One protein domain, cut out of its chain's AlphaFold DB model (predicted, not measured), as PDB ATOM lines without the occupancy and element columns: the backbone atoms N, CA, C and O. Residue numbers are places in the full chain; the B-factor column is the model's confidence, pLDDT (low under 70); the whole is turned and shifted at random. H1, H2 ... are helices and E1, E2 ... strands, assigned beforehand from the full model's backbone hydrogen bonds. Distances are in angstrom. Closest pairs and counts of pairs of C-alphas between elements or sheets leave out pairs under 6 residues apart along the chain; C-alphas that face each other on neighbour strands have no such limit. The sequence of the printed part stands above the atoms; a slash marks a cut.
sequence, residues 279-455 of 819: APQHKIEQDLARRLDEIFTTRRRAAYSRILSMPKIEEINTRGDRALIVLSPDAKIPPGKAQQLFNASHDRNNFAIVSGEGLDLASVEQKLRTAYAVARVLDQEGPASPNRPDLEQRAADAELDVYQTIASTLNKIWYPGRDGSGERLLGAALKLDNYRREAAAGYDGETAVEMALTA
ATOM      1  N   ALA A 279     -50.732 -59.533 -49.388       93.06
ATOM      2  CA  ALA A 279     -50.623 -58.280 -50.123       93.06
ATOM      3  C   ALA A 279     -49.171 -58.033 -50.596       93.06
ATOM      4  O   ALA A 279     -48.240 -58.102 -49.781       93.06
ATOM      5  N   PRO A 280     -48.942 -57.728 -51.891       94.81
ATOM      6  CA  PRO A 280     -47.597 -57.493 -52.407       94.81
ATOM      7  C   PRO A 280     -46.942 -56.252 -51.785       94.81
ATOM      8  O   PRO A 280     -47.505 -55.162 -51.872       94.81
ATOM      9  N   GLN A 281     -45.721 -56.391 -51.252       92.75
ATOM     10  CA  GLN A 281     -45.000 -55.305 -50.561       92.75
ATOM     11  C   GLN A 281     -44.935 -54.008 -51.383       92.75
ATOM     12  O   GLN A 281     -45.307 -52.946 -50.899       92.75
ATOM     13  N   HIS A 282     -44.558 -54.106 -52.661       93.12
ATOM     14  CA  HIS A 282     -44.428 -52.942 -53.544       93.12
ATOM     15  C   HIS A 282     -45.735 -52.143 -53.709       93.12
ATOM     16  O   HIS A 282     -45.688 -50.944 -53.963       93.12
ATOM     17  N   LYS A 283     -46.909 -52.784 -53.578       94.00
ATOM     18  CA  LYS A 283     -48.206 -52.090 -53.629       94.00
ATOM     19  C   LYS A 283     -48.473 -51.307 -52.354       94.00
ATOM     20  O   LYS A 283     -48.998 -50.203 -52.439       94.00
ATOM     21  N   ILE A 284     -48.086 -51.858 -51.209       95.00
ATOM     22  CA  ILE A 284     -48.226 -51.200 -49.910       95.00
ATOM     23  C   ILE A 284     -47.283 -49.996 -49.816       95.00
ATOM     24  O   ILE A 284     -47.708 -48.914 -49.427       95.00
ATOM     25  N   GLU A 285     -46.035 -50.148 -50.264       91.31
ATOM     26  CA  GLU A 285     -45.063 -49.049 -50.334       91.31
ATOM     27  C   GLU A 285     -45.519 -47.936 -51.288       91.31
ATOM     28  O   GLU A 285     -45.425 -46.756 -50.952       91.31
ATOM     29  N   GLN A 286     -46.067 -48.302 -52.454       93.06
ATOM     30  CA  GLN A 286     -46.632 -47.342 -53.404       93.06
ATOM     31  C   GLN A 286     -47.832 -46.588 -52.809       93.06
ATOM     32  O   GLN A 286     -47.951 -45.378 -53.013       93.06
ATOM     33  N   ASP A 287     -48.713 -47.280 -52.081       93.94
ATOM     34  CA  ASP A 287     -49.870 -46.651 -51.440       93.94
ATOM     35  C   ASP A 287     -49.451 -45.701 -50.310       93.94
ATOM     36  O   ASP A 287     -49.944 -44.576 -50.233       93.94
ATOM     37  N   LEU A 288     -48.478 -46.108 -49.488       94.12
ATOM     38  CA  LEU A 288     -47.896 -45.243 -48.466       94.12
ATOM     39  C   LEU A 288     -47.301 -43.974 -49.084       94.12
ATOM     40  O   LEU A 288     -47.635 -42.876 -48.648       94.12
ATOM     41  N   ALA A 289     -46.450 -44.109 -50.107       93.00
ATOM     42  CA  ALA A 289     -45.812 -42.966 -50.760       93.00
ATOM     43  C   ALA A 289     -46.848 -41.979 -51.318       93.00
ATOM     44  O   ALA A 289     -46.765 -40.783 -51.040       93.00
ATOM     45  N   ARG A 290     -47.879 -42.491 -52.006       94.44
ATOM     46  CA  ARG A 290     -48.995 -41.682 -52.518       94.44
ATOM     47  C   ARG A 290     -49.694 -40.898 -51.404       94.44
ATOM     48  O   ARG A 290     -49.909 -39.698 -51.541       94.44
ATOM     49  N   ARG A 291     -50.031 -41.552 -50.288       94.06
ATOM     50  CA  ARG A 291     -50.707 -40.900 -49.149       94.06
ATOM     51  C   ARG A 291     -49.826 -39.849 -48.479       94.06
ATOM     52  O   ARG A 291     -50.324 -38.799 -48.081       94.06
ATOM     53  N   LEU A 292     -48.524 -40.101 -48.359       94.56
ATOM     54  CA  LEU A 292     -47.571 -39.127 -47.816       94.56
ATOM     55  C   LEU A 292     -47.447 -37.896 -48.721       94.56
ATOM     56  O   LEU A 292     -47.482 -36.771 -48.215       94.56
ATOM     57  N   ASP A 293     -47.395 -38.093 -50.040       94.19
ATOM     58  CA  ASP A 293     -47.424 -36.996 -51.011       94.19
ATOM     59  C   ASP A 293     -48.713 -36.169 -50.874       94.19
ATOM     60  O   ASP A 293     -48.665 -34.937 -50.861       94.19
ATOM     61  N   GLU A 294     -49.864 -36.822 -50.694       93.19
ATOM     62  CA  GLU A 294     -51.157 -36.161 -50.474       93.19
ATOM     63  C   GLU A 294     -51.206 -35.367 -49.156       93.19
ATOM     64  O   GLU A 294     -51.727 -34.244 -49.140       93.19
ATOM     65  N   ILE A 295     -50.661 -35.910 -48.059       94.88
ATOM     66  CA  ILE A 295     -50.622 -35.261 -46.735       94.88
ATOM     67  C   ILE A 295     -49.745 -34.007 -46.767       94.88
ATOM     68  O   ILE A 295     -50.168 -32.951 -46.293       94.88
ATOM     69  N   PHE A 296     -48.540 -34.111 -47.332       95.56
ATOM     70  CA  PHE A 296     -47.533 -33.044 -47.312       95.56
ATOM     71  C   PHE A 296     -47.529 -32.163 -48.567       95.56
ATOM     72  O   PHE A 296     -46.633 -31.340 -48.729       95.56
ATOM     73  N   THR A 297     -48.513 -32.308 -49.462       92.88
ATOM     74  CA  THR A 297     -48.645 -31.488 -50.680       92.88
ATOM     75  C   THR A 297     -48.493 -29.992 -50.381       92.88
ATOM     76  O   THR A 297     -49.168 -29.452 -49.507       92.88
ATOM     77  N   THR A 298     -47.648 -29.305 -51.157       90.00
ATOM     78  CA  THR A 298     -47.371 -27.875 -50.967       90.00
ATOM     79  C   THR A 298     -48.365 -26.981 -51.706       90.00
ATOM     80  O   THR A 298     -48.586 -27.128 -52.912       90.00
ATOM     81  N   ARG A 299     -48.932 -26.001 -50.998       89.94
ATOM     82  CA  ARG A 299     -49.780 -24.939 -51.560       89.94
ATOM     83  C   ARG A 299     -49.126 -23.576 -51.373       89.94
ATOM     84  O   ARG A 299     -48.931 -22.860 -52.352       89.94
ATOM     85  N   ARG A 300     -48.748 -23.234 -50.137       90.81
ATOM     86  CA  ARG A 300     -48.129 -21.940 -49.790       90.81
ATOM     87  C   ARG A 300     -46.631 -21.909 -50.053       90.81
ATOM     88  O   ARG A 300     -46.092 -20.850 -50.367       90.81
ATOM     89  N   ARG A 301     -45.958 -23.057 -49.948       94.62
ATOM     90  CA  ARG A 301     -44.507 -23.214 -50.137       94.62
ATOM     91  C   ARG A 301     -43.663 -22.327 -49.212       94.62
ATOM     92  O   ARG A 301     -42.579 -21.878 -49.592       94.62
ATOM     93  N   ALA A 302     -44.153 -22.057 -48.001       94.75
ATOM     94  CA  ALA A 302     -43.448 -21.211 -47.041       94.75
ATOM     95  C   ALA A 302     -42.297 -21.966 -46.355       94.75
ATOM     96  O   ALA A 302     -41.159 -21.497 -46.319       94.75
ATOM     97  N   ALA A 303     -42.576 -23.167 -45.839       96.06
ATOM     98  CA  ALA A 303     -41.583 -23.980 -45.141       96.06
ATOM     99  C   ALA A 303     -40.710 -24.824 -46.081       96.06
ATOM    100  O   ALA A 303     -39.532 -25.002 -45.800       96.06
ATOM    101  N   TYR A 304     -41.264 -25.348 -47.173       96.69
ATOM    102  CA  TYR A 304     -40.596 -26.197 -48.168       96.69
ATOM    103  C   TYR A 304     -41.366 -26.117 -49.489       96.69
ATOM    104  O   TYR A 304     -42.509 -25.673 -49.512       96.69
ATOM    105  N   SER A 305     -40.753 -26.517 -50.604       94.81
ATOM    106  CA  SER A 305     -41.412 -26.495 -51.926       94.81
ATOM    107  C   SER A 305     -41.555 -27.873 -52.567       94.81
ATOM    108  O   SER A 305     -42.337 -28.027 -53.503       94.81
ATOM    109  N   ARG A 306     -40.804 -28.867 -52.086       93.81
ATOM    110  CA  ARG A 306     -40.725 -30.213 -52.667       93.81
ATOM    111  C   ARG A 306     -40.863 -31.260 -51.574       93.81
ATOM    112  O   ARG A 306     -40.367 -31.036 -50.474       93.81
ATOM    113  N   ILE A 307     -41.487 -32.389 -51.890       95.19
ATOM    114  CA  ILE A 307     -41.645 -33.526 -50.977       95.19
ATOM    115  C   ILE A 307     -40.890 -34.707 -51.570       95.19
ATOM    116  O   ILE A 307     -40.933 -34.920 -52.782       95.19
ATOM    117  N   LEU A 308     -40.188 -35.444 -50.719       94.50
ATOM    118  CA  LEU A 308     -39.596 -36.732 -51.042       94.50
ATOM    119  C   LEU A 308     -40.159 -37.756 -50.052       94.50
ATOM    120  O   LEU A 308     -39.726 -37.809 -48.898       94.50
ATOM    121  N   SER A 309     -41.140 -38.535 -50.502       93.75
ATOM    122  CA  SER A 309     -41.807 -39.560 -49.697       93.75
ATOM    123  C   SER A 309     -41.033 -40.872 -49.750       93.75
ATOM    124  O   SER A 309     -40.936 -41.495 -50.803       93.75
ATOM    125  N   MET A 310     -40.471 -41.286 -48.613       90.12
ATOM    126  CA  MET A 310     -39.732 -42.547 -48.455       90.12
ATOM    127  C   MET A 310     -38.593 -42.770 -49.481       90.12
ATOM    128  O   MET A 310     -38.462 -43.873 -50.018       90.12
ATOM    129  N   PRO A 311     -37.742 -41.765 -49.777       91.94
ATOM    130  CA  PRO A 311     -36.663 -41.929 -50.743       91.94
ATOM    131  C   PRO A 311     -35.556 -42.836 -50.197       91.94
ATOM    132  O   PRO A 311     -35.314 -42.919 -48.987       91.94
ATOM    133  N   LYS A 312     -34.786 -43.448 -51.100       89.12
ATOM    134  CA  LYS A 312     -33.480 -44.003 -50.725       89.12
ATOM    135  C   LYS A 312     -32.489 -42.868 -50.507       89.12
ATOM    136  O   LYS A 312     -32.473 -41.919 -51.280       89.12
ATOM    137  N   ILE A 313     -31.620 -42.993 -49.503       87.06
ATOM    138  CA  ILE A 313     -30.661 -41.937 -49.127       87.06
ATOM    139  C   ILE A 313     -29.771 -41.504 -50.303       87.06
ATOM    140  O   ILE A 313     -29.504 -40.318 -50.459       87.06
ATOM    141  N   GLU A 314     -29.365 -42.445 -51.154       86.44
ATOM    142  CA  GLU A 314     -28.520 -42.199 -52.334       86.44
ATOM    143  C   GLU A 314     -29.230 -41.404 -53.443       86.44
ATOM    144  O   GLU A 314     -28.578 -40.744 -54.247       86.44
ATOM    145  N   GLU A 315     -30.562 -41.440 -53.480       88.12
ATOM    146  CA  GLU A 315     -31.388 -40.778 -54.497       88.12
ATOM    147  C   GLU A 315     -31.778 -39.342 -54.073       88.12
ATOM    148  O   GLU A 315     -32.398 -38.604 -54.842       88.12
ATOM    149  N   ILE A 316     -31.420 -38.915 -52.853       90.50
ATOM    150  CA  ILE A 316     -31.803 -37.607 -52.307       90.50
ATOM    151  C   ILE A 316     -30.903 -36.507 -52.870       90.50
ATOM    152  O   ILE A 316     -29.716 -36.420 -52.563       90.50
ATOM    153  N   ASN A 317     -31.507 -35.586 -53.621       89.44
ATOM    154  CA  ASN A 317     -30.860 -34.356 -54.062       89.44
ATOM    155  C   ASN A 317     -31.303 -33.167 -53.197       89.44
ATOM    156  O   ASN A 317     -32.467 -32.767 -53.240       89.44
ATOM    157  N   THR A 318     -30.363 -32.585 -52.450       88.00
ATOM    158  CA  THR A 318     -30.601 -31.421 -51.579       88.00
ATOM    159  C   THR A 318     -30.424 -30.071 -52.283       88.00
ATOM    160  O   THR A 318     -30.631 -29.039 -51.649       88.00
ATOM    161  N   ARG A 319     -30.063 -30.044 -53.574       86.00
ATOM    162  CA  ARG A 319     -29.926 -28.803 -54.357       86.00
ATOM    163  C   ARG A 319     -31.269 -28.286 -54.876       86.00
ATOM    164  O   ARG A 319     -32.179 -29.053 -55.198       86.00
ATOM    165  N   GLY A 320     -31.339 -26.969 -55.067       87.75
ATOM    166  CA  GLY A 320     -32.510 -26.267 -55.600       87.75
ATOM    167  C   GLY A 320     -33.472 -25.827 -54.499       87.75
ATOM    168  O   GLY A 320     -33.036 -25.418 -53.428       87.75
ATOM    169  N   ASP A 321     -34.779 -25.893 -54.755       91.00
ATOM    170  CA  ASP A 321     -35.778 -25.512 -53.752       91.00
ATOM    171  C   ASP A 321     -35.778 -26.471 -52.545       91.00
ATOM    172  O   ASP A 321     -35.631 -27.687 -52.702       91.00
ATOM    173  N   ARG A 322     -36.023 -25.916 -51.351       96.12
ATOM    174  CA  ARG A 322     -35.994 -26.638 -50.073       96.12
ATOM    175  C   ARG A 322     -36.934 -27.848 -50.059       96.12
ATOM    176  O   ARG A 322     -38.125 -27.714 -50.376       96.12
ATOM    177  N   ALA A 323     -36.417 -29.001 -49.635       96.44
ATOM    178  CA  ALA A 323     -37.148 -30.269 -49.610       96.44
ATOM    179  C   ALA A 323     -37.655 -30.651 -48.208       96.44
ATOM    180  O   ALA A 323     -36.970 -30.449 -47.205       96.44
ATOM    181  N   LEU A 324     -38.838 -31.259 -48.143       97.56
ATOM    182  CA  LEU A 324     -39.308 -32.032 -46.997       97.56
ATOM    183  C   LEU A 324     -39.144 -33.517 -47.313       97.56
ATOM    184  O   LEU A 324     -39.637 -33.999 -48.329       97.56
ATOM    185  N   ILE A 325     -38.443 -34.235 -46.449       96.38
ATOM    186  CA  ILE A 325     -38.083 -35.634 -46.662       96.38
ATOM    187  C   ILE A 325     -38.801 -36.468 -45.611       96.38
ATOM    188  O   ILE A 325     -38.583 -36.265 -44.421       96.38
ATOM    189  N   VAL A 326     -39.648 -37.404 -46.018       95.00
ATOM    190  CA  VAL A 326     -40.330 -38.301 -45.076       95.00
ATOM    191  C   VAL A 326     -39.551 -39.608 -45.003       95.00
ATOM    192  O   VAL A 326     -39.404 -40.290 -46.017       95.00
ATOM    193  N   LEU A 327     -39.022 -39.939 -43.824       91.50
ATOM    194  CA  LEU A 327     -38.243 -41.157 -43.585       91.50
ATOM    195  C   LEU A 327     -38.940 -42.063 -42.567       91.50
ATOM    196  O   LEU A 327     -39.696 -41.599 -41.714       91.50
ATOM    197  N   SER A 328     -38.628 -43.360 -42.632       85.50
ATOM    198  CA  SER A 328     -39.031 -44.320 -41.606       85.50
ATOM    199  C   SER A 328     -38.489 -43.914 -40.228       85.50
ATOM    200  O   SER A 328     -37.309 -43.545 -40.144       85.50
ATOM    201  N   PRO A 329     -39.292 -44.064 -39.159       84.75
ATOM    202  CA  PRO A 329     -38.804 -44.015 -37.788       84.75
ATOM    203  C   PRO A 329     -37.640 -44.985 -37.552       84.75
ATOM    204  O   PRO A 329     -37.514 -46.018 -38.211       84.75
ATOM    205  N   ASP A 330     -36.784 -44.639 -36.599       77.50
ATOM    206  CA  ASP A 330     -35.659 -45.447 -36.125       77.50
ATOM    207  C   ASP A 330     -35.664 -45.379 -34.590       77.50
ATOM    208  O   ASP A 330     -36.150 -44.411 -34.003       77.50
ATOM    209  N   ALA A 331     -35.104 -46.389 -33.928       77.75
ATOM    210  CA  ALA A 331     -34.865 -46.374 -32.488       77.75
ATOM    211  C   ALA A 331     -33.875 -45.267 -32.067       77.75
ATOM    212  O   ALA A 331     -33.824 -44.888 -30.896       77.75
ATOM    213  N   LYS A 332     -33.065 -44.751 -33.002       82.00
ATOM    214  CA  LYS A 332     -32.136 -43.636 -32.765       82.00
ATOM    215  C   LYS A 332     -32.835 -42.277 -32.795       82.00
ATOM    216  O   LYS A 332     -33.718 -42.035 -33.610       82.00
ATOM    217  N   ILE A 333     -32.354 -41.359 -31.954       81.81
ATOM    218  CA  ILE A 333     -32.859 -39.987 -31.843       81.81
ATOM    219  C   ILE A 333     -31.685 -38.995 -31.990       81.81
ATOM    220  O   ILE A 333     -30.847 -38.927 -31.086       81.81
ATOM    221  N   PRO A 334     -31.599 -38.201 -33.078       82.31
ATOM    222  CA  PRO A 334     -32.396 -38.279 -34.309       82.31
ATOM    223  C   PRO A 334     -32.236 -39.628 -35.043       82.31
ATOM    224  O   PRO A 334     -31.249 -40.332 -34.801       82.31
ATOM    225  N   PRO A 335     -33.144 -39.975 -35.977       85.94
ATOM    226  CA  PRO A 335     -33.053 -41.211 -36.754       85.94
ATOM    227  C   PRO A 335     -31.694 -41.376 -37.444       85.94
ATOM    228  O   PRO A 335     -31.157 -40.426 -38.019       85.94
ATOM    229  N   GLY A 336     -31.132 -42.587 -37.451       87.75
ATOM    230  CA  GLY A 336     -29.780 -42.836 -37.961       87.75
ATOM    231  C   GLY A 336     -29.622 -42.477 -39.439       87.75
ATOM    232  O   GLY A 336     -28.641 -41.839 -39.821       87.75
ATOM    233  N   LYS A 337     -30.630 -42.810 -40.256       88.25
ATOM    234  CA  LYS A 337     -30.697 -42.429 -41.678       88.25
ATOM    235  C   LYS A 337     -30.748 -40.910 -41.872       88.25
ATOM    236  O   LYS A 337     -30.081 -40.380 -42.758       88.25
ATOM    237  N   ALA A 338     -31.493 -40.204 -41.018       90.75
ATOM    238  CA  ALA A 338     -31.579 -38.747 -41.045       90.75
ATOM    239  C   ALA A 338     -30.223 -38.104 -40.715       90.75
ATOM    240  O   ALA A 338     -29.767 -37.201 -41.418       90.75
ATOM    241  N   GLN A 339     -29.537 -38.623 -39.693       91.31
ATOM    242  CA  GLN A 339     -28.209 -38.147 -39.308       91.31
ATOM    243  C   GLN A 339     -27.157 -38.425 -40.392       91.31
ATOM    244  O   GLN A 339     -26.307 -37.573 -40.655       91.31
ATOM    245  N   GLN A 340     -27.220 -39.587 -41.049       91.62
ATOM    246  CA  GLN A 340     -26.339 -39.925 -42.168       91.62
ATOM    247  C   GLN A 340     -26.512 -38.941 -43.332       91.62
ATOM    248  O   GLN A 340     -25.517 -38.422 -43.837       91.62
ATOM    249  N   LEU A 341     -27.759 -38.637 -43.710       92.50
ATOM    250  CA  LEU A 341     -28.063 -37.657 -44.754       92.50
ATOM    251  C   LEU A 341     -27.532 -36.262 -44.399       92.50
ATOM    252  O   LEU A 341     -26.886 -35.618 -45.224       92.50
ATOM    253  N   PHE A 342     -27.760 -35.807 -43.164       94.00
ATOM    254  CA  PHE A 342     -27.265 -34.512 -42.694       94.00
ATOM    255  C   PHE A 342     -25.739 -34.410 -42.756       94.00
ATOM    256  O   PHE A 342     -25.205 -33.411 -43.237       94.00
ATOM    257  N   ASN A 343     -25.031 -35.455 -42.328       92.44
ATOM    258  CA  ASN A 343     -23.570 -35.464 -42.340       92.44
ATOM    259  C   ASN A 343     -23.002 -35.475 -43.772       92.44
ATOM    260  O   ASN A 343     -21.980 -34.829 -44.017       92.44
ATOM    261  N   ALA A 344     -23.661 -36.181 -44.698       91.44
ATOM    262  CA  ALA A 344     -23.234 -36.325 -46.090       91.44
ATOM    263  C   ALA A 344     -23.580 -35.117 -46.985       91.44
ATOM    264  O   ALA A 344     -22.925 -34.911 -48.005       91.44
ATOM    265  N   SER A 345     -24.589 -34.317 -46.626       91.94
ATOM    266  CA  SER A 345     -25.019 -33.164 -47.425       91.94
ATOM    267  C   SER A 345     -24.126 -31.932 -47.208       91.94
ATOM    268  O   SER A 345     -23.681 -31.656 -46.091       91.94
ATOM    269  N   HIS A 346     -23.892 -31.175 -48.286       90.69
ATOM    270  CA  HIS A 346     -23.300 -29.833 -48.242       90.69
ATOM    271  C   HIS A 346     -24.366 -28.757 -47.974       90.69
ATOM    272  O   HIS A 346     -24.169 -27.878 -47.135       90.69
ATOM    273  N   ASP A 347     -25.535 -28.888 -48.605       94.31
ATOM    274  CA  ASP A 347     -26.675 -27.970 -48.478       94.31
ATOM    275  C   ASP A 347     -27.517 -28.331 -47.245       94.31
ATOM    276  O   ASP A 347     -28.726 -28.573 -47.311       94.31
ATOM    277  N   ARG A 348     -26.844 -28.419 -46.093       94.81
ATOM    278  CA  ARG A 348     -27.418 -28.915 -44.833       94.81
ATOM    279  C   ARG A 348     -28.602 -28.097 -44.354       94.81
ATOM    280  O   ARG A 348     -29.410 -28.615 -43.595       94.81
ATOM    281  N   ASN A 349     -28.706 -26.835 -44.772       96.38
ATOM    282  CA  ASN A 349     -29.801 -25.944 -44.421       96.38
ATOM    283  C   ASN A 349     -30.954 -25.947 -45.442       96.38
ATOM    284  O   ASN A 349     -31.860 -25.124 -45.319       96.38
ATOM    285  N   ASN A 350     -30.946 -26.848 -46.434       96.31
ATOM    286  CA  ASN A 350     -31.930 -26.869 -47.521       96.31
ATOM    287  C   ASN A 350     -32.942 -28.024 -47.467       96.31
ATOM    288  O   ASN A 350     -33.632 -28.306 -48.450       96.31
ATOM    289  N   PHE A 351     -33.084 -28.690 -46.323       96.81
ATOM    290  CA  PHE A 351     -34.128 -29.693 -46.135       96.81
ATOM    291  C   PHE A 351     -34.555 -29.838 -44.672       96.81
ATOM    292  O   PHE A 351     -33.808 -29.500 -43.754       96.81
ATOM    293  N   ALA A 352     -35.761 -30.364 -44.466       96.81
ATOM    294  CA  ALA A 352     -36.235 -30.910 -43.192       96.81
ATOM    295  C   ALA A 352     -36.631 -32.372 -43.381       96.81
ATOM    296  O   ALA A 352     -36.941 -32.803 -44.492       96.81
ATOM    297  N   ILE A 353     -36.650 -33.119 -42.282       96.50
ATOM    298  CA  ILE A 353     -37.000 -34.534 -42.279       96.50
ATOM    299  C   ILE A 353     -38.195 -34.756 -41.359       96.50
ATOM    300  O   ILE A 353     -38.134 -34.412 -40.185       96.50
ATOM    301  N   VAL A 354     -39.263 -35.363 -41.859       95.81
ATOM    302  CA  VAL A 354     -40.368 -35.856 -41.032       95.81
ATOM    303  C   VAL A 354     -40.112 -37.318 -40.708       95.81
ATOM    304  O   VAL A 354     -39.889 -38.129 -41.605       95.81
ATOM    305  N   SER A 355     -40.111 -37.640 -39.419       92.56
ATOM    306  CA  SER A 355     -39.925 -38.997 -38.908       92.56
ATOM    307  C   SER A 355     -40.426 -39.078 -37.471       92.56
ATOM    308  O   SER A 355     -40.358 -38.095 -36.737       92.56
ATOM    309  N   GLY A 356     -40.883 -40.255 -37.060       84.31
ATOM    310  CA  GLY A 356     -41.371 -40.524 -35.710       84.31
ATOM    311  C   GLY A 356     -40.319 -40.786 -34.649       84.31
ATOM    312  O   GLY A 356     -39.184 -41.147 -34.967       84.31
ATOM    313  N   GLU A 357     -40.758 -40.701 -33.393       76.06
ATOM    314  CA  GLU A 357     -40.147 -41.353 -32.230       76.06
ATOM    315  C   GLU A 357     -41.094 -42.431 -31.666       76.06
ATOM    316  O   GLU A 357     -42.287 -42.181 -31.483       76.06
ATOM    317  N   GLY A 358     -40.560 -43.617 -31.357       65.31
ATOM    318  CA  GLY A 358     -41.224 -44.652 -30.550       65.31
ATOM    319  C   GLY A 358     -42.055 -45.702 -31.300       65.31
ATOM    320  O   GLY A 358     -41.983 -46.873 -30.936       65.31
ATOM    321  N   LEU A 359     -42.817 -45.325 -32.332       65.94
ATOM    322  CA  LEU A 359     -43.637 -46.263 -33.118       65.94
ATOM    323  C   LEU A 359     -42.931 -46.670 -34.417       65.94
ATOM    324  O   LEU A 359     -42.422 -45.816 -35.143       65.94
ATOM    325  N   ASP A 360     -42.922 -47.972 -34.709       70.50
ATOM    326  CA  ASP A 360     -42.393 -48.512 -35.963       70.50
ATOM    327  C   ASP A 360     -43.451 -48.461 -37.077       70.50
ATOM    328  O   ASP A 360     -44.653 -48.658 -36.858       70.50
ATOM    329  N   LEU A 361     -42.977 -48.249 -38.301       75.94
ATOM    330  CA  LEU A 361     -43.764 -48.214 -39.527       75.94
ATOM    331  C   LEU A 361     -44.435 -49.561 -39.831       75.94
ATOM    332  O   LEU A 361     -45.393 -49.590 -40.596       75.94
ATOM    333  N   ALA A 362     -44.008 -50.653 -39.185       80.75
ATOM    334  CA  ALA A 362     -44.708 -51.937 -39.204       80.75
ATOM    335  C   ALA A 362     -46.200 -51.802 -38.834       80.75
ATOM    336  O   ALA A 362     -47.048 -52.465 -39.432       80.75
ATOM    337  N   SER A 363     -46.537 -50.892 -37.909       86.38
ATOM    338  CA  SER A 363     -47.931 -50.596 -37.545       86.38
ATOM    339  C   SER A 363     -48.706 -49.940 -38.697       86.38
ATOM    340  O   SER A 363     -49.816 -50.364 -39.021       86.38
ATOM    341  N   VAL A 364     -48.099 -48.961 -39.377       91.00
ATOM    342  CA  VAL A 364     -48.660 -48.310 -40.571       91.00
ATOM    343  C   VAL A 364     -48.823 -49.322 -41.705       91.00
ATOM    344  O   VAL A 364     -49.870 -49.364 -42.347       91.00
ATOM    345  N   GLU A 365     -47.817 -50.171 -41.932       92.50
ATOM    346  CA  GLU A 365     -47.852 -51.208 -42.963       92.50
ATOM    347  C   GLU A 365     -49.002 -52.192 -42.723       92.50
ATOM    348  O   GLU A 365     -49.751 -52.501 -43.650       92.50
ATOM    349  N   GLN A 366     -49.200 -52.640 -41.479       92.75
ATOM    350  CA  GLN A 366     -50.305 -53.529 -41.129       92.75
ATOM    351  C   GLN A 366     -51.665 -52.887 -41.437       92.75
ATOM    352  O   GLN A 366     -52.523 -53.535 -42.038       92.75
ATOM    353  N   LYS A 367     -51.855 -51.607 -41.093       94.62
ATOM    354  CA  LYS A 367     -53.099 -50.883 -41.401       94.62
ATOM    355  C   LYS A 367     -53.308 -50.701 -42.904       94.62
ATOM    356  O   LYS A 367     -54.414 -50.926 -43.390       94.62
ATOM    357  N   LEU A 368     -52.252 -50.391 -43.659       95.62
ATOM    358  CA  LEU A 368     -52.313 -50.301 -45.123       95.62
ATOM    359  C   LEU A 368     -52.659 -51.643 -45.773       95.62
ATOM    360  O   LEU A 368     -53.450 -51.684 -46.712       95.62
ATOM    361  N   ARG A 369     -52.104 -52.751 -45.270       96.69
ATOM    362  CA  ARG A 369     -52.438 -54.105 -45.741       96.69
ATOM    363  C   ARG A 369     -53.909 -54.426 -45.521       96.69
ATOM    364  O   ARG A 369     -54.539 -54.973 -46.426       96.69
ATOM    365  N   THR A 370     -54.458 -54.058 -44.365       94.81
ATOM    366  CA  THR A 370     -55.890 -54.202 -44.084       94.81
ATOM    367  C   THR A 370     -56.727 -53.344 -45.030       94.81
ATOM    368  O   THR A 370     -57.631 -53.878 -45.666       94.81
ATOM    369  N   ALA A 371     -56.401 -52.059 -45.208       95.38
ATOM    370  CA  ALA A 371     -57.120 -51.177 -46.133       95.38
ATOM    371  C   ALA A 371     -57.081 -51.699 -47.583       95.38
ATOM    372  O   ALA A 371     -58.114 -51.781 -48.250       95.38
ATOM    373  N   TYR A 372     -55.910 -52.152 -48.043       95.81
ATOM    374  CA  TYR A 372     -55.745 -52.803 -49.343       95.81
ATOM    375  C   TYR A 372     -56.629 -54.048 -49.468       95.81
ATOM    376  O   TYR A 372     -57.308 -54.232 -50.477       95.81
ATOM    377  N   ALA A 373     -56.638 -54.908 -48.448       95.31
ATOM    378  CA  ALA A 373     -57.433 -56.124 -48.455       95.31
ATOM    379  C   ALA A 373     -58.937 -55.838 -48.481       95.31
ATOM    380  O   ALA A 373     -59.643 -56.439 -49.287       95.31
ATOM    381  N   VAL A 374     -59.423 -54.896 -47.668       94.19
ATOM    382  CA  VAL A 374     -60.838 -54.499 -47.651       94.19
ATOM    383  C   VAL A 374     -61.267 -53.967 -49.018       94.19
ATOM    384  O   VAL A 374     -62.273 -54.429 -49.552       94.19
ATOM    385  N   ALA A 375     -60.475 -53.081 -49.632       92.88
ATOM    386  CA  ALA A 375     -60.756 -52.570 -50.974       92.88
ATOM    387  C   ALA A 375     -60.814 -53.697 -52.020       92.88
ATOM    388  O   ALA A 375     -61.718 -53.740 -52.852       92.88
ATOM    389  N   ARG A 376     -59.897 -54.672 -51.941       93.44
ATOM    390  CA  ARG A 376     -59.902 -55.842 -52.831       93.44
ATOM    391  C   ARG A 376     -61.119 -56.741 -52.636       93.44
ATOM    392  O   ARG A 376     -61.650 -57.226 -53.632       93.44
ATOM    393  N   VAL A 377     -61.550 -56.979 -51.396       91.81
ATOM    394  CA  VAL A 377     -62.760 -57.770 -51.118       91.81
ATOM    395  C   VAL A 377     -64.000 -57.039 -51.623       91.81
ATOM    396  O   VAL A 377     -64.843 -57.658 -52.267       91.81
ATOM    397  N   LEU A 378     -64.084 -55.724 -51.405       91.31
ATOM    398  CA  LEU A 378     -65.178 -54.892 -51.902       91.31
ATOM    399  C   LEU A 378     -65.293 -54.949 -53.437       91.31
ATOM    400  O   LEU A 378     -66.397 -55.105 -53.963       91.31
ATOM    401  N   ASP A 379     -64.164 -54.892 -54.149       90.25
ATOM    402  CA  ASP A 379     -64.118 -55.038 -55.610       90.25
ATOM    403  C   ASP A 379     -64.538 -56.443 -56.078       90.25
ATOM    404  O   ASP A 379     -65.257 -56.574 -57.069       90.25
ATOM    405  N   GLN A 380     -64.096 -57.497 -55.381       90.00
ATOM    406  CA  GLN A 380     -64.398 -58.893 -55.727       90.00
ATOM    407  C   GLN A 380     -65.875 -59.256 -55.529       90.00
ATOM    408  O   GLN A 380     -66.430 -60.011 -56.325       90.00
ATOM    409  N   GLU A 381     -66.506 -58.735 -54.476       85.69
ATOM    410  CA  GLU A 381     -67.917 -58.983 -54.154       85.69
ATOM    411  C   GLU A 381     -68.866 -58.230 -55.109       85.69
ATOM    412  O   GLU A 381     -69.979 -58.682 -55.389       85.69
ATOM    413  N   GLY A 382     -68.418 -57.104 -55.670       84.44
ATOM    414  CA  GLY A 382     -69.155 -56.347 -56.678       84.44
ATOM    415  C   GLY A 382     -70.326 -55.510 -56.127       84.44
ATOM    416  O   GLY A 382     -70.560 -55.421 -54.919       84.44
ATOM    417  N   PRO A 383     -71.075 -54.819 -57.008       84.94
ATOM    418  CA  PRO A 383     -72.105 -53.854 -56.607       84.94
ATOM    419  C   PRO A 383     -73.399 -54.475 -56.064       84.94
ATOM    420  O   PRO A 383     -74.138 -53.795 -55.364       84.94
ATOM    421  N   ALA A 384     -73.674 -55.747 -56.363       84.12
ATOM    422  CA  ALA A 384     -74.905 -56.430 -55.955       84.12
ATOM    423  C   ALA A 384     -74.745 -57.306 -54.695       84.12
ATOM    424  O   ALA A 384     -75.686 -58.012 -54.333       84.12
ATOM    425  N   SER A 385     -73.572 -57.306 -54.048       82.44
ATOM    426  CA  SER A 385     -73.336 -58.151 -52.872       82.44
ATOM    427  C   SER A 385     -74.142 -57.660 -51.660       82.44
ATOM    428  O   SER A 385     -74.084 -56.471 -51.336       82.44
ATOM    429  N   PRO A 386     -74.838 -58.556 -50.932       80.69
ATOM    430  CA  PRO A 386     -75.528 -58.203 -49.688       80.69
ATOM    431  C   PRO A 386     -74.560 -57.744 -48.584       80.69
ATOM    432  O   PRO A 386     -74.957 -57.023 -47.675       80.69
ATOM    433  N   ASN A 387     -73.277 -58.106 -48.689       82.56
ATOM    434  CA  ASN A 387     -72.228 -57.735 -47.738       82.56
ATOM    435  C   ASN A 387     -71.646 -56.335 -47.981       82.56
ATOM    436  O   ASN A 387     -70.783 -55.876 -47.233       82.56
ATOM    437  N   ARG A 388     -72.075 -55.662 -49.053       85.44
ATOM    438  CA  ARG A 388     -71.485 -54.399 -49.497       85.44
ATOM    439  C   ARG A 388     -71.541 -53.280 -48.443       85.44
ATOM    440  O   ARG A 388     -70.498 -52.665 -48.246       85.44
ATOM    441  N   PRO A 389     -72.661 -53.036 -47.728       88.69
ATOM    442  CA  PRO A 389     -72.702 -51.983 -46.710       88.69
ATOM    443  C   PRO A 389     -71.691 -52.194 -45.570       88.69
ATOM    444  O   PRO A 389     -71.055 -51.238 -45.136       88.69
ATOM    445  N   ASP A 390     -71.498 -53.442 -45.121       85.19
ATOM    446  CA  ASP A 390     -70.486 -53.789 -44.106       85.19
ATOM    447  C   ASP A 390     -69.067 -53.534 -44.638       85.19
ATOM    448  O   ASP A 390     -68.245 -52.907 -43.974       85.19
ATOM    449  N   LEU A 391     -68.780 -53.946 -45.877       89.31
ATOM    450  CA  LEU A 391     -67.471 -53.727 -46.498       89.31
ATOM    451  C   LEU A 391     -67.161 -52.243 -46.746       89.31
ATOM    452  O   LEU A 391     -66.012 -51.840 -46.581       89.31
ATOM    453  N   GLU A 392     -68.151 -51.428 -47.117       91.69
ATOM    454  CA  GLU A 392     -67.987 -49.977 -47.285       91.69
ATOM    455  C   GLU A 392     -67.701 -49.286 -45.945       91.69
ATOM    456  O   GLU A 392     -66.794 -48.455 -45.870       91.69
ATOM    457  N   GLN A 393     -68.398 -49.682 -44.874       90.75
ATOM    458  CA  GLN A 393     -68.118 -49.193 -43.523       90.75
ATOM    459  C   GLN A 393     -66.702 -49.584 -43.074       90.75
ATOM    460  O   GLN A 393     -65.917 -48.720 -42.685       90.75
ATOM    461  N   ARG A 394     -66.324 -50.860 -43.228       90.88
ATOM    462  CA  ARG A 394     -64.964 -51.334 -42.921       90.88
ATOM    463  C   ARG A 394     -63.896 -50.628 -43.756       90.88
ATOM    464  O   ARG A 394     -62.790 -50.426 -43.264       90.88
ATOM    465  N   ALA A 395     -64.192 -50.263 -45.005       92.12
ATOM    466  CA  ALA A 395     -63.266 -49.516 -45.854       92.12
ATOM    467  C   ALA A 395     -63.046 -48.101 -45.309       92.12
ATOM    468  O   ALA A 395     -61.903 -47.655 -45.225       92.12
ATOM    469  N   ALA A 396     -64.118 -47.420 -44.894       91.69
ATOM    470  CA  ALA A 396     -64.035 -46.102 -44.272       91.69
ATOM    471  C   ALA A 396     -63.254 -46.138 -42.945       91.69
ATOM    472  O   ALA A 396     -62.393 -45.283 -42.717       91.69
ATOM    473  N   ASP A 397     -63.501 -47.150 -42.112       91.88
ATOM    474  CA  ASP A 397     -62.799 -47.335 -40.838       91.88
ATOM    475  C   ASP A 397     -61.313 -47.662 -41.060       91.88
ATOM    476  O   ASP A 397     -60.442 -47.053 -40.440       91.88
ATOM    477  N   ALA A 398     -60.991 -48.547 -42.013       93.19
ATOM    478  CA  ALA A 398     -59.608 -48.873 -42.366       93.19
ATOM    479  C   ALA A 398     -58.846 -47.661 -42.932       93.19
ATOM    480  O   ALA A 398     -57.671 -47.469 -42.618       93.19
ATOM    481  N   GLU A 399     -59.502 -46.822 -43.739       92.31
ATOM    482  CA  GLU A 399     -58.940 -45.556 -44.222       92.31
ATOM    483  C   GLU A 399     -58.625 -44.598 -43.068       92.31
ATOM    484  O   GLU A 399     -57.527 -44.035 -43.005       92.31
ATOM    485  N   LEU A 400     -59.559 -44.431 -42.127       91.69
ATOM    486  CA  LEU A 400     -59.359 -43.588 -40.950       91.69
ATOM    487  C   LEU A 400     -58.177 -44.074 -40.101       91.69
ATOM    488  O   LEU A 400     -57.303 -43.272 -39.755       91.69
ATOM    489  N   ASP A 401     -58.127 -45.376 -39.828       92.69
ATOM    490  CA  ASP A 401     -57.062 -46.038 -39.076       92.69
ATOM    491  C   ASP A 401     -55.685 -45.812 -39.711       92.69
ATOM    492  O   ASP A 401     -54.712 -45.528 -39.005       92.69
ATOM    493  N   VAL A 402     -55.583 -45.912 -41.043       94.12
ATOM    494  CA  VAL A 402     -54.331 -45.657 -41.774       94.12
ATOM    495  C   VAL A 402     -53.848 -44.236 -41.513       94.12
ATOM    496  O   VAL A 402     -52.696 -44.047 -41.118       94.12
ATOM    497  N   TYR A 403     -54.709 -43.233 -41.693       93.38
ATOM    498  CA  TYR A 403     -54.317 -41.839 -41.491       93.38
ATOM    499  C   TYR A 403     -53.935 -41.560 -40.034       93.38
ATOM    500  O   TYR A 403     -52.874 -40.982 -39.796       93.38
ATOM    501  N   GLN A 404     -54.724 -42.021 -39.064       92.12
ATOM    502  CA  GLN A 404     -54.408 -41.856 -37.641       92.12
ATOM    503  C   GLN A 404     -53.081 -42.522 -37.260       92.12
ATOM    504  O   GLN A 404     -52.283 -41.955 -36.512       92.12
ATOM    505  N   THR A 405     -52.801 -43.703 -37.815       93.00
ATOM    506  CA  THR A 405     -51.534 -44.407 -37.575       93.00
ATOM    507  C   THR A 405     -50.361 -43.680 -38.235       93.00
ATOM    508  O   THR A 405     -49.296 -43.571 -37.632       93.00
ATOM    509  N   ILE A 406     -50.539 -43.106 -39.432       92.81
ATOM    510  CA  ILE A 406     -49.524 -42.242 -40.057       92.81
ATOM    511  C   ILE A 406     -49.259 -41.008 -39.187       92.81
ATOM    512  O   ILE A 406     -48.098 -40.677 -38.965       92.81
ATOM    513  N   ALA A 407     -50.297 -40.339 -38.680       91.56
ATOM    514  CA  ALA A 407     -50.151 -39.135 -37.863       91.56
ATOM    515  C   ALA A 407     -49.441 -39.403 -36.529       91.56
ATOM    516  O   ALA A 407     -48.552 -38.640 -36.143       91.56
ATOM    517  N   SER A 408     -49.776 -40.509 -35.860       90.94
ATOM    518  CA  SER A 408     -49.126 -40.913 -34.609       90.94
ATOM    519  C   SER A 408     -47.687 -41.391 -34.821       90.94
ATOM    520  O   SER A 408     -46.819 -41.128 -33.983       90.94
ATOM    521  N   THR A 409     -47.418 -42.033 -35.963       91.81
ATOM    522  CA  THR A 409     -46.077 -42.487 -36.348       91.81
ATOM    523  C   THR A 409     -45.201 -41.313 -36.772       91.81
ATOM    524  O   THR A 409     -44.069 -41.215 -36.329       91.81
ATOM    525  N   LEU A 410     -45.684 -40.376 -37.589       92.31
ATOM    526  CA  LEU A 410     -44.919 -39.222 -38.080       92.31
ATOM    527  C   LEU A 410     -45.083 -38.003 -37.162       92.31
ATOM    528  O   LEU A 410     -45.571 -36.950 -37.562       92.31
ATOM    529  N   ASN A 411     -44.644 -38.156 -35.914       92.75
ATOM    530  CA  ASN A 411     -44.889 -37.192 -34.837       92.75
ATOM    531  C   ASN A 411     -43.770 -36.152 -34.608       92.75
ATOM    532  O   ASN A 411     -43.897 -35.293 -33.726       92.75
ATOM    533  N   LYS A 412     -42.682 -36.175 -35.393       94.25
ATOM    534  CA  LYS A 412     -41.617 -35.161 -35.336       94.25
ATOM    535  C   LYS A 412     -41.160 -34.662 -36.698       94.25
ATOM    536  O   LYS A 412     -41.161 -35.371 -37.703       94.25
ATOM    537  N   ILE A 413     -40.697 -33.414 -36.680       96.19
ATOM    538  CA  ILE A 413     -39.903 -32.808 -37.741       96.19
ATOM    539  C   ILE A 413     -38.501 -32.499 -37.218       96.19
ATOM    540  O   ILE A 413     -38.319 -31.876 -36.172       96.19
ATOM    541  N   TRP A 414     -37.509 -32.930 -37.979       95.88
ATOM    542  CA  TRP A 414     -36.094 -32.710 -37.756       95.88
ATOM    543  C   TRP A 414     -35.599 -31.645 -38.724       95.88
ATOM    544  O   TRP A 414     -35.760 -31.772 -39.939       95.88
ATOM    545  N   TYR A 415     -34.988 -30.593 -38.194       96.38
ATOM    546  CA  TYR A 415     -34.479 -29.480 -38.983       96.38
ATOM    547  C   TYR A 415     -33.029 -29.155 -38.604       96.38
ATOM    548  O   TYR A 415     -32.614 -29.363 -37.462       96.38
ATOM    549  N   PRO A 416     -32.233 -28.639 -39.548       95.81
ATOM    550  CA  PRO A 416     -30.844 -28.275 -39.312       95.81
ATOM    551  C   PRO A 416     -30.733 -27.081 -38.360       95.81
ATOM    552  O   PRO A 416     -31.385 -26.046 -38.541       95.81
ATOM    553  N   GLY A 417     -29.872 -27.207 -37.355       94.75
ATOM    554  CA  GLY A 417     -29.609 -26.151 -36.390       94.75
ATOM    555  C   GLY A 417     -28.295 -26.346 -35.648       94.75
ATOM    556  O   GLY A 417     -27.465 -27.186 -35.999       94.75
ATOM    557  N   ARG A 418     -28.099 -25.538 -34.608       92.56
ATOM    558  CA  ARG A 418     -26.939 -25.615 -33.720       92.56
ATOM    559  C   ARG A 418     -27.390 -25.490 -32.273       92.56
ATOM    560  O   ARG A 418     -28.147 -24.575 -31.957       92.56
ATOM    561  N   ASP A 419     -26.884 -26.365 -31.415       88.25
ATOM    562  CA  ASP A 419     -27.024 -26.263 -29.961       88.25
ATOM    563  C   ASP A 419     -25.650 -26.362 -29.269       88.25
ATOM    564  O   ASP A 419     -24.609 -26.203 -29.915       88.25
ATOM    565  N   GLY A 420     -25.631 -26.585 -27.950       85.75
ATOM    566  CA  GLY A 420     -24.396 -26.694 -27.163       85.75
ATOM    567  C   GLY A 420     -23.455 -27.824 -27.599       85.75
ATOM    568  O   GLY A 420     -22.275 -27.782 -27.265       85.75
ATOM    569  N   SER A 421     -23.946 -28.801 -28.369       86.88
ATOM    570  CA  SER A 421     -23.159 -29.926 -28.893       86.88
ATOM    571  C   SER A 421     -22.605 -29.702 -30.306       86.88
ATOM    572  O   SER A 421     -21.818 -30.513 -30.788       86.88
ATOM    573  N   GLY A 422     -22.970 -28.595 -30.964       91.88
ATOM    574  CA  GLY A 422     -22.541 -28.271 -32.326       91.88
ATOM    575  C   GLY A 422     -23.682 -28.287 -33.341       91.88
ATOM    576  O   GLY A 422     -24.852 -28.126 -32.993       91.88
ATOM    577  N   GLU A 423     -23.325 -28.394 -34.621       94.31
ATOM    578  CA  GLU A 423     -24.278 -28.441 -35.734       94.31
ATOM    579  C   GLU A 423     -24.904 -29.830 -35.858       94.31
ATOM    580  O   GLU A 423     -24.190 -30.827 -35.981       94.31
ATOM    581  N   ARG A 424     -26.237 -29.902 -35.836       93.75
ATOM    582  CA  ARG A 424     -26.977 -31.166 -35.919       93.75
ATOM    583  C   ARG A 424     -28.430 -30.960 -36.339       93.75
ATOM    584  O   ARG A 424     -28.890 -29.833 -36.519       93.75
ATOM    585  N   LEU A 425     -29.165 -32.064 -36.446       94.75
ATOM    586  CA  LEU A 425     -30.619 -32.047 -36.561       94.75
ATOM    587  C   LEU A 425     -31.258 -31.813 -35.186       94.75
ATOM    588  O   LEU A 425     -31.013 -32.559 -34.239       94.75
ATOM    589  N   LEU A 426     -32.088 -30.780 -35.093       94.94
ATOM    590  CA  LEU A 426     -32.921 -30.464 -33.936       94.94
ATOM    591  C   LEU A 426     -34.349 -30.946 -34.197       94.94
ATOM    592  O   LEU A 426     -34.824 -30.885 -35.328       94.94
ATOM    593  N   GLY A 427     -35.026 -31.440 -33.161       93.81
ATOM    594  CA  GLY A 427     -36.380 -31.984 -33.273       93.81
ATOM    595  C   GLY A 427     -37.441 -31.012 -32.765       93.81
ATOM    596  O   GLY A 427     -37.307 -30.466 -31.671       93.81
ATOM    597  N   ALA A 428     -38.527 -30.858 -33.520       95.38
ATOM    598  CA  ALA A 428     -39.767 -30.232 -33.076       95.38
ATOM    599  C   ALA A 428     -40.934 -31.220 -33.199       95.38
ATOM    600  O   ALA A 428     -40.947 -32.086 -34.075       95.38
ATOM    601  N   ALA A 429     -41.917 -31.094 -32.306       94.81
ATOM    602  CA  ALA A 429     -43.124 -31.910 -32.355       94.81
ATOM    603  C   ALA A 429     -43.960 -31.551 -33.592       94.81
ATOM    604  O   ALA A 429     -44.289 -30.380 -33.797       94.81
ATOM    605  N   LEU A 430     -44.326 -32.559 -34.380       95.44
ATOM    606  CA  LEU A 430     -45.221 -32.434 -35.524       95.44
ATOM    607  C   LEU A 430     -46.596 -32.974 -35.123       95.44
ATOM    608  O   LEU A 430     -46.771 -34.169 -34.916       95.44
ATOM    609  N   LYS A 431     -47.577 -32.079 -34.984       93.94
ATOM    610  CA  LYS A 431     -48.928 -32.421 -34.517       93.94
ATOM    611  C   LYS A 431     -49.905 -32.500 -35.686       93.94
ATOM    612  O   LYS A 431     -50.727 -31.603 -35.841       93.94
ATOM    613  N   LEU A 432     -49.795 -33.540 -36.515       93.62
ATOM    614  CA  LEU A 432     -50.667 -33.714 -37.689       93.62
ATOM    615  C   LEU A 432     -52.157 -33.748 -37.311       93.62
ATOM    616  O   LEU A 432     -52.962 -33.133 -38.005       93.62
ATOM    617  N   ASP A 433     -52.506 -34.350 -36.170       90.31
ATOM    618  CA  ASP A 433     -53.896 -34.486 -35.710       90.31
ATOM    619  C   ASP A 433     -54.639 -33.158 -35.516       90.31
ATOM    620  O   ASP A 433     -55.856 -33.098 -35.683       90.31
ATOM    621  N   ASN A 434     -53.913 -32.071 -35.243       92.31
ATOM    622  CA  ASN A 434     -54.497 -30.736 -35.105       92.31
ATOM    623  C   ASN A 434     -54.927 -30.121 -36.450       92.31
ATOM    624  O   ASN A 434     -55.587 -29.085 -36.459       92.31
ATOM    625  N   TYR A 435     -54.531 -30.725 -37.573       92.31
ATOM    626  CA  TYR A 435     -54.709 -30.187 -38.923       92.31
ATOM    627  C   TYR A 435     -55.416 -31.195 -39.833       92.31
ATOM    628  O   TYR A 435     -55.029 -31.400 -40.985       92.31
ATOM    629  N   ARG A 436     -56.451 -31.865 -39.317       90.75
ATOM    630  CA  ARG A 436     -57.311 -32.749 -40.115       90.75
ATOM    631  C   ARG A 436     -58.115 -31.936 -41.133       90.75
ATOM    632  O   ARG A 436     -58.620 -30.862 -40.815       90.75
ATOM    633  N   ARG A 437     -58.243 -32.439 -42.363       87.69
ATOM    634  CA  ARG A 437     -59.032 -31.771 -43.410       87.69
ATOM    635  C   ARG A 437     -60.529 -31.986 -43.164       87.69
ATOM    636  O   ARG A 437     -60.953 -33.104 -42.900       87.69
ATOM    637  N   GLU A 438     -61.329 -30.926 -43.285       75.56
ATOM    638  CA  GLU A 438     -62.788 -31.003 -43.088       75.56
ATOM    639  C   GLU A 438     -63.509 -31.687 -44.262       75.56
ATOM    640  O   GLU A 438     -64.448 -32.447 -44.058       75.56
ATOM    641  N   ALA A 439     -63.058 -31.438 -45.497       66.50
ATOM    642  CA  ALA A 439     -63.732 -31.879 -46.725       66.50
ATOM    643  C   ALA A 439     -63.086 -33.103 -47.409       66.50
ATOM    644  O   ALA A 439     -63.495 -33.481 -48.505       66.50
ATOM    645  N   ALA A 440     -62.044 -33.696 -46.819       66.38
ATOM    646  CA  ALA A 440     -61.316 -34.825 -47.400       66.38
ATOM    647  C   ALA A 440     -60.678 -35.694 -46.309       66.38
ATOM    648  O   ALA A 440     -60.405 -35.214 -45.211       66.38
ATOM    649  N   ALA A 441     -60.385 -36.956 -46.630       71.25
ATOM    650  CA  ALA A 441     -59.563 -37.799 -45.769       71.25
ATOM    651  C   ALA A 441     -58.123 -37.245 -45.660       71.25
ATOM    652  O   ALA A 441     -57.606 -36.620 -46.590       71.25
ATOM    653  N   GLY A 442     -57.483 -37.475 -44.512       86.75
ATOM    654  CA  GLY A 442     -56.097 -37.084 -44.245       86.75
ATOM    655  C   GLY A 442     -55.908 -35.706 -43.593       86.75
ATOM    656  O   GLY A 442     -56.819 -35.131 -42.989       86.75
ATOM    657  N   TYR A 443     -54.681 -35.193 -43.693       93.25
ATOM    658  CA  TYR A 443     -54.191 -34.043 -42.925       93.25
ATOM    659  C   TYR A 443     -53.567 -32.963 -43.816       93.25
ATOM    660  O   TYR A 443     -53.125 -33.222 -44.937       93.25
ATOM    661  N   ASP A 444     -53.530 -31.730 -43.322       94.50
ATOM    662  CA  ASP A 444     -52.740 -30.634 -43.881       94.50
ATOM    663  C   ASP A 444     -51.339 -30.618 -43.251       94.50
ATOM    664  O   ASP A 444     -51.062 -29.937 -42.258       94.50
ATOM    665  N   GLY A 445     -50.447 -31.417 -43.844       95.44
ATOM    666  CA  GLY A 445     -49.060 -31.525 -43.416       95.44
ATOM    667  C   GLY A 445     -48.243 -30.255 -43.664       95.44
ATOM    668  O   GLY A 445     -47.293 -30.004 -42.925       95.44
ATOM    669  N   GLU A 446     -48.598 -29.421 -44.648       95.62
ATOM    670  CA  GLU A 446     -47.913 -28.142 -44.891       95.62
ATOM    671  C   GLU A 446     -48.140 -27.182 -43.719       95.62
ATOM    672  O   GLU A 446     -47.164 -26.697 -43.140       95.62
ATOM    673  N   THR A 447     -49.397 -26.988 -43.296       95.81
ATOM    674  CA  THR A 447     -49.706 -26.180 -42.104       95.81
ATOM    675  C   THR A 447     -49.042 -26.753 -40.852       95.81
ATOM    676  O   THR A 447     -48.430 -26.004 -40.087       95.81
ATOM    677  N   ALA A 448     -49.108 -28.071 -40.642       96.62
ATOM    678  CA  ALA A 448     -48.512 -28.705 -39.468       96.62
ATOM    679  C   ALA A 448     -46.994 -28.453 -39.371       96.62
ATOM    680  O   ALA A 448     -46.479 -28.132 -38.297       96.62
ATOM    681  N   VAL A 449     -46.284 -28.552 -40.499       97.50
ATOM    682  CA  VAL A 449     -44.842 -28.284 -40.590       97.50
ATOM    683  C   VAL A 449     -44.527 -26.806 -40.361       97.50
ATOM    684  O   VAL A 449     -43.611 -26.495 -39.599       97.50
ATOM    685  N   GLU A 450     -45.282 -25.888 -40.968       96.56
ATOM    686  CA  GLU A 450     -45.117 -24.447 -40.736       96.56
ATOM    687  C   GLU A 450     -45.258 -24.110 -39.244       96.56
ATOM    688  O   GLU A 450     -44.401 -23.432 -38.670       96.56
ATOM    689  N   MET A 451     -46.289 -24.643 -38.587       96.56
ATOM    690  CA  MET A 451     -46.555 -24.406 -37.166       96.56
ATOM    691  C   MET A 451     -45.468 -25.014 -36.272       96.56
ATOM    692  O   MET A 451     -45.004 -24.367 -35.332       96.56
ATOM    693  N   ALA A 452     -44.979 -26.212 -36.601       97.06
ATOM    694  CA  ALA A 452     -43.870 -26.833 -35.880       97.06
ATOM    695  C   ALA A 452     -42.556 -26.033 -35.990       97.06
ATOM    696  O   ALA A 452     -41.792 -25.968 -35.023       97.06
ATOM    697  N   LEU A 453     -42.282 -25.402 -37.138       97.50
ATOM    698  CA  LEU A 453     -41.043 -24.649 -37.391       97.50
ATOM    699  C   LEU A 453     -41.093 -23.179 -36.947       97.50
ATOM    700  O   LEU A 453     -40.041 -22.565 -36.772       97.50
ATOM    701  N   THR A 454     -42.289 -22.616 -36.775       96.88
ATOM    702  CA  THR A 454     -42.522 -21.251 -36.262       96.88
ATOM    703  C   THR A 454     -42.712 -21.212 -34.744       96.88
ATOM    704  O   THR A 454     -42.563 -20.154 -34.130       96.88
ATOM    705  N   ALA A 455     -43.004 -22.357 -34.118       94.12
ATOM    706  CA  ALA A 455     -43.190 -22.475 -32.677       94.12
ATOM    707  C   ALA A 455     -42.010 -21.899 -31.872       94.12
ATOM    708  O   ALA A 455     -40.846 -22.021 -32.252       94.12
TER     709      ALA A 455
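This is residues 279 to 455 of the 819 residues of the protein "DUF499 domain-containing protein" of Mesorhizobium sp (UniProt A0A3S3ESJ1). A strongly twisted five-stranded sheet forms a head with helices over both faces, H1 and H6 over one and H2 over the other, while a long helical hairpin, H3 and H4, reaches away from the sheet as an arm along the longest axis. H1 crosses H3 near the hairpin's base. The printed part has 177 residues, with six named helices and five named strands in the order H1 E1 E2 H2 E3 H3 H4 E4 E5 H5 H6; the mixed sheet runs E1 E2 E3 E4 E5. The class is mixed, helices and strands; the whole is compact, with a radius of gyration of the C-alphas of 17.7 A, and spans 63 by 31 by 29 A.

In the sheet, E1, residues 306 to 309, is parallel to E2, residues 323 to 326, with N 308 and O 324 at 2.8 A. E2 is parallel to E3, residues 351 to 355, with N 325 and O 352 at 2.9 A. E3 is antiparallel to E4, residues 412 to 419, with N 353 and O 414 at 2.8 A. E4, which bends by 79 degrees at residue 416, forms a hairpin with E5, residues 422 to 429, with N 413 and O 428 at 2.9 A. The sheet is only just strongly twisted, with C-alphas up to 4.2 A off its best plane. H1, residues 281 to 296, is on the sheet at a height of 6.1 A, along E1 at 26 degrees on the local plane; the closest C-alphas are those of Ala 289 and Ser 309, 5.4 A apart. H6, residues 445 to 454, is on the same face at a height of 8.9 A. H2, residues 336 to 344, is on the opposite face, over E4, at a height of 8.7 A; E2, H2 and E3 form a strand-helix-strand unit, two parallel neighbour strands with a helix between, whose crossover is right-handed. H3, residues 362 to 381, and H4, residues 388 to 409, form a helical hairpin at a shallow tilt of 18 degrees, opposite ways; their closest C-alphas, those of Ala 371 and Ala 398, are 5.1 A apart. H1 touches H3 with residues 284 to 288 alone, about perpendicular at 75 degrees; the closest C-alphas are those of Ile 284 and Leu 368, 6.4 A apart. H5, residues 432 to 435, touches H4 and H6; the C-alphas of Leu 432 and Ala 448 are its closest pair with H6, at 5.7 A. In H1, H2, H3, H4 and H6 every O i to N i+4 pair is within hydrogen-bond range; H5 is too short for such a pair.

H4 is 31.0 A long, H3 28.5 A, H1 22.6 A, E5 20.9 A and E4 17.9 A. H1 begins at C-alpha 281 (-45.000, -55.305, -50.561), and H6 ends at C-alpha 454 (-42.522, -21.251, -36.262).

The two C-alphas farthest apart, those of Ala 384 and Gly 420, are 65.3 A from each other. The printed part has no cut. The link from E1 to E2, residues 310 to 322, is long. The mean pLDDT of the printed part is 90.8; residues 358 to 359 and 439 to 440 are under 70.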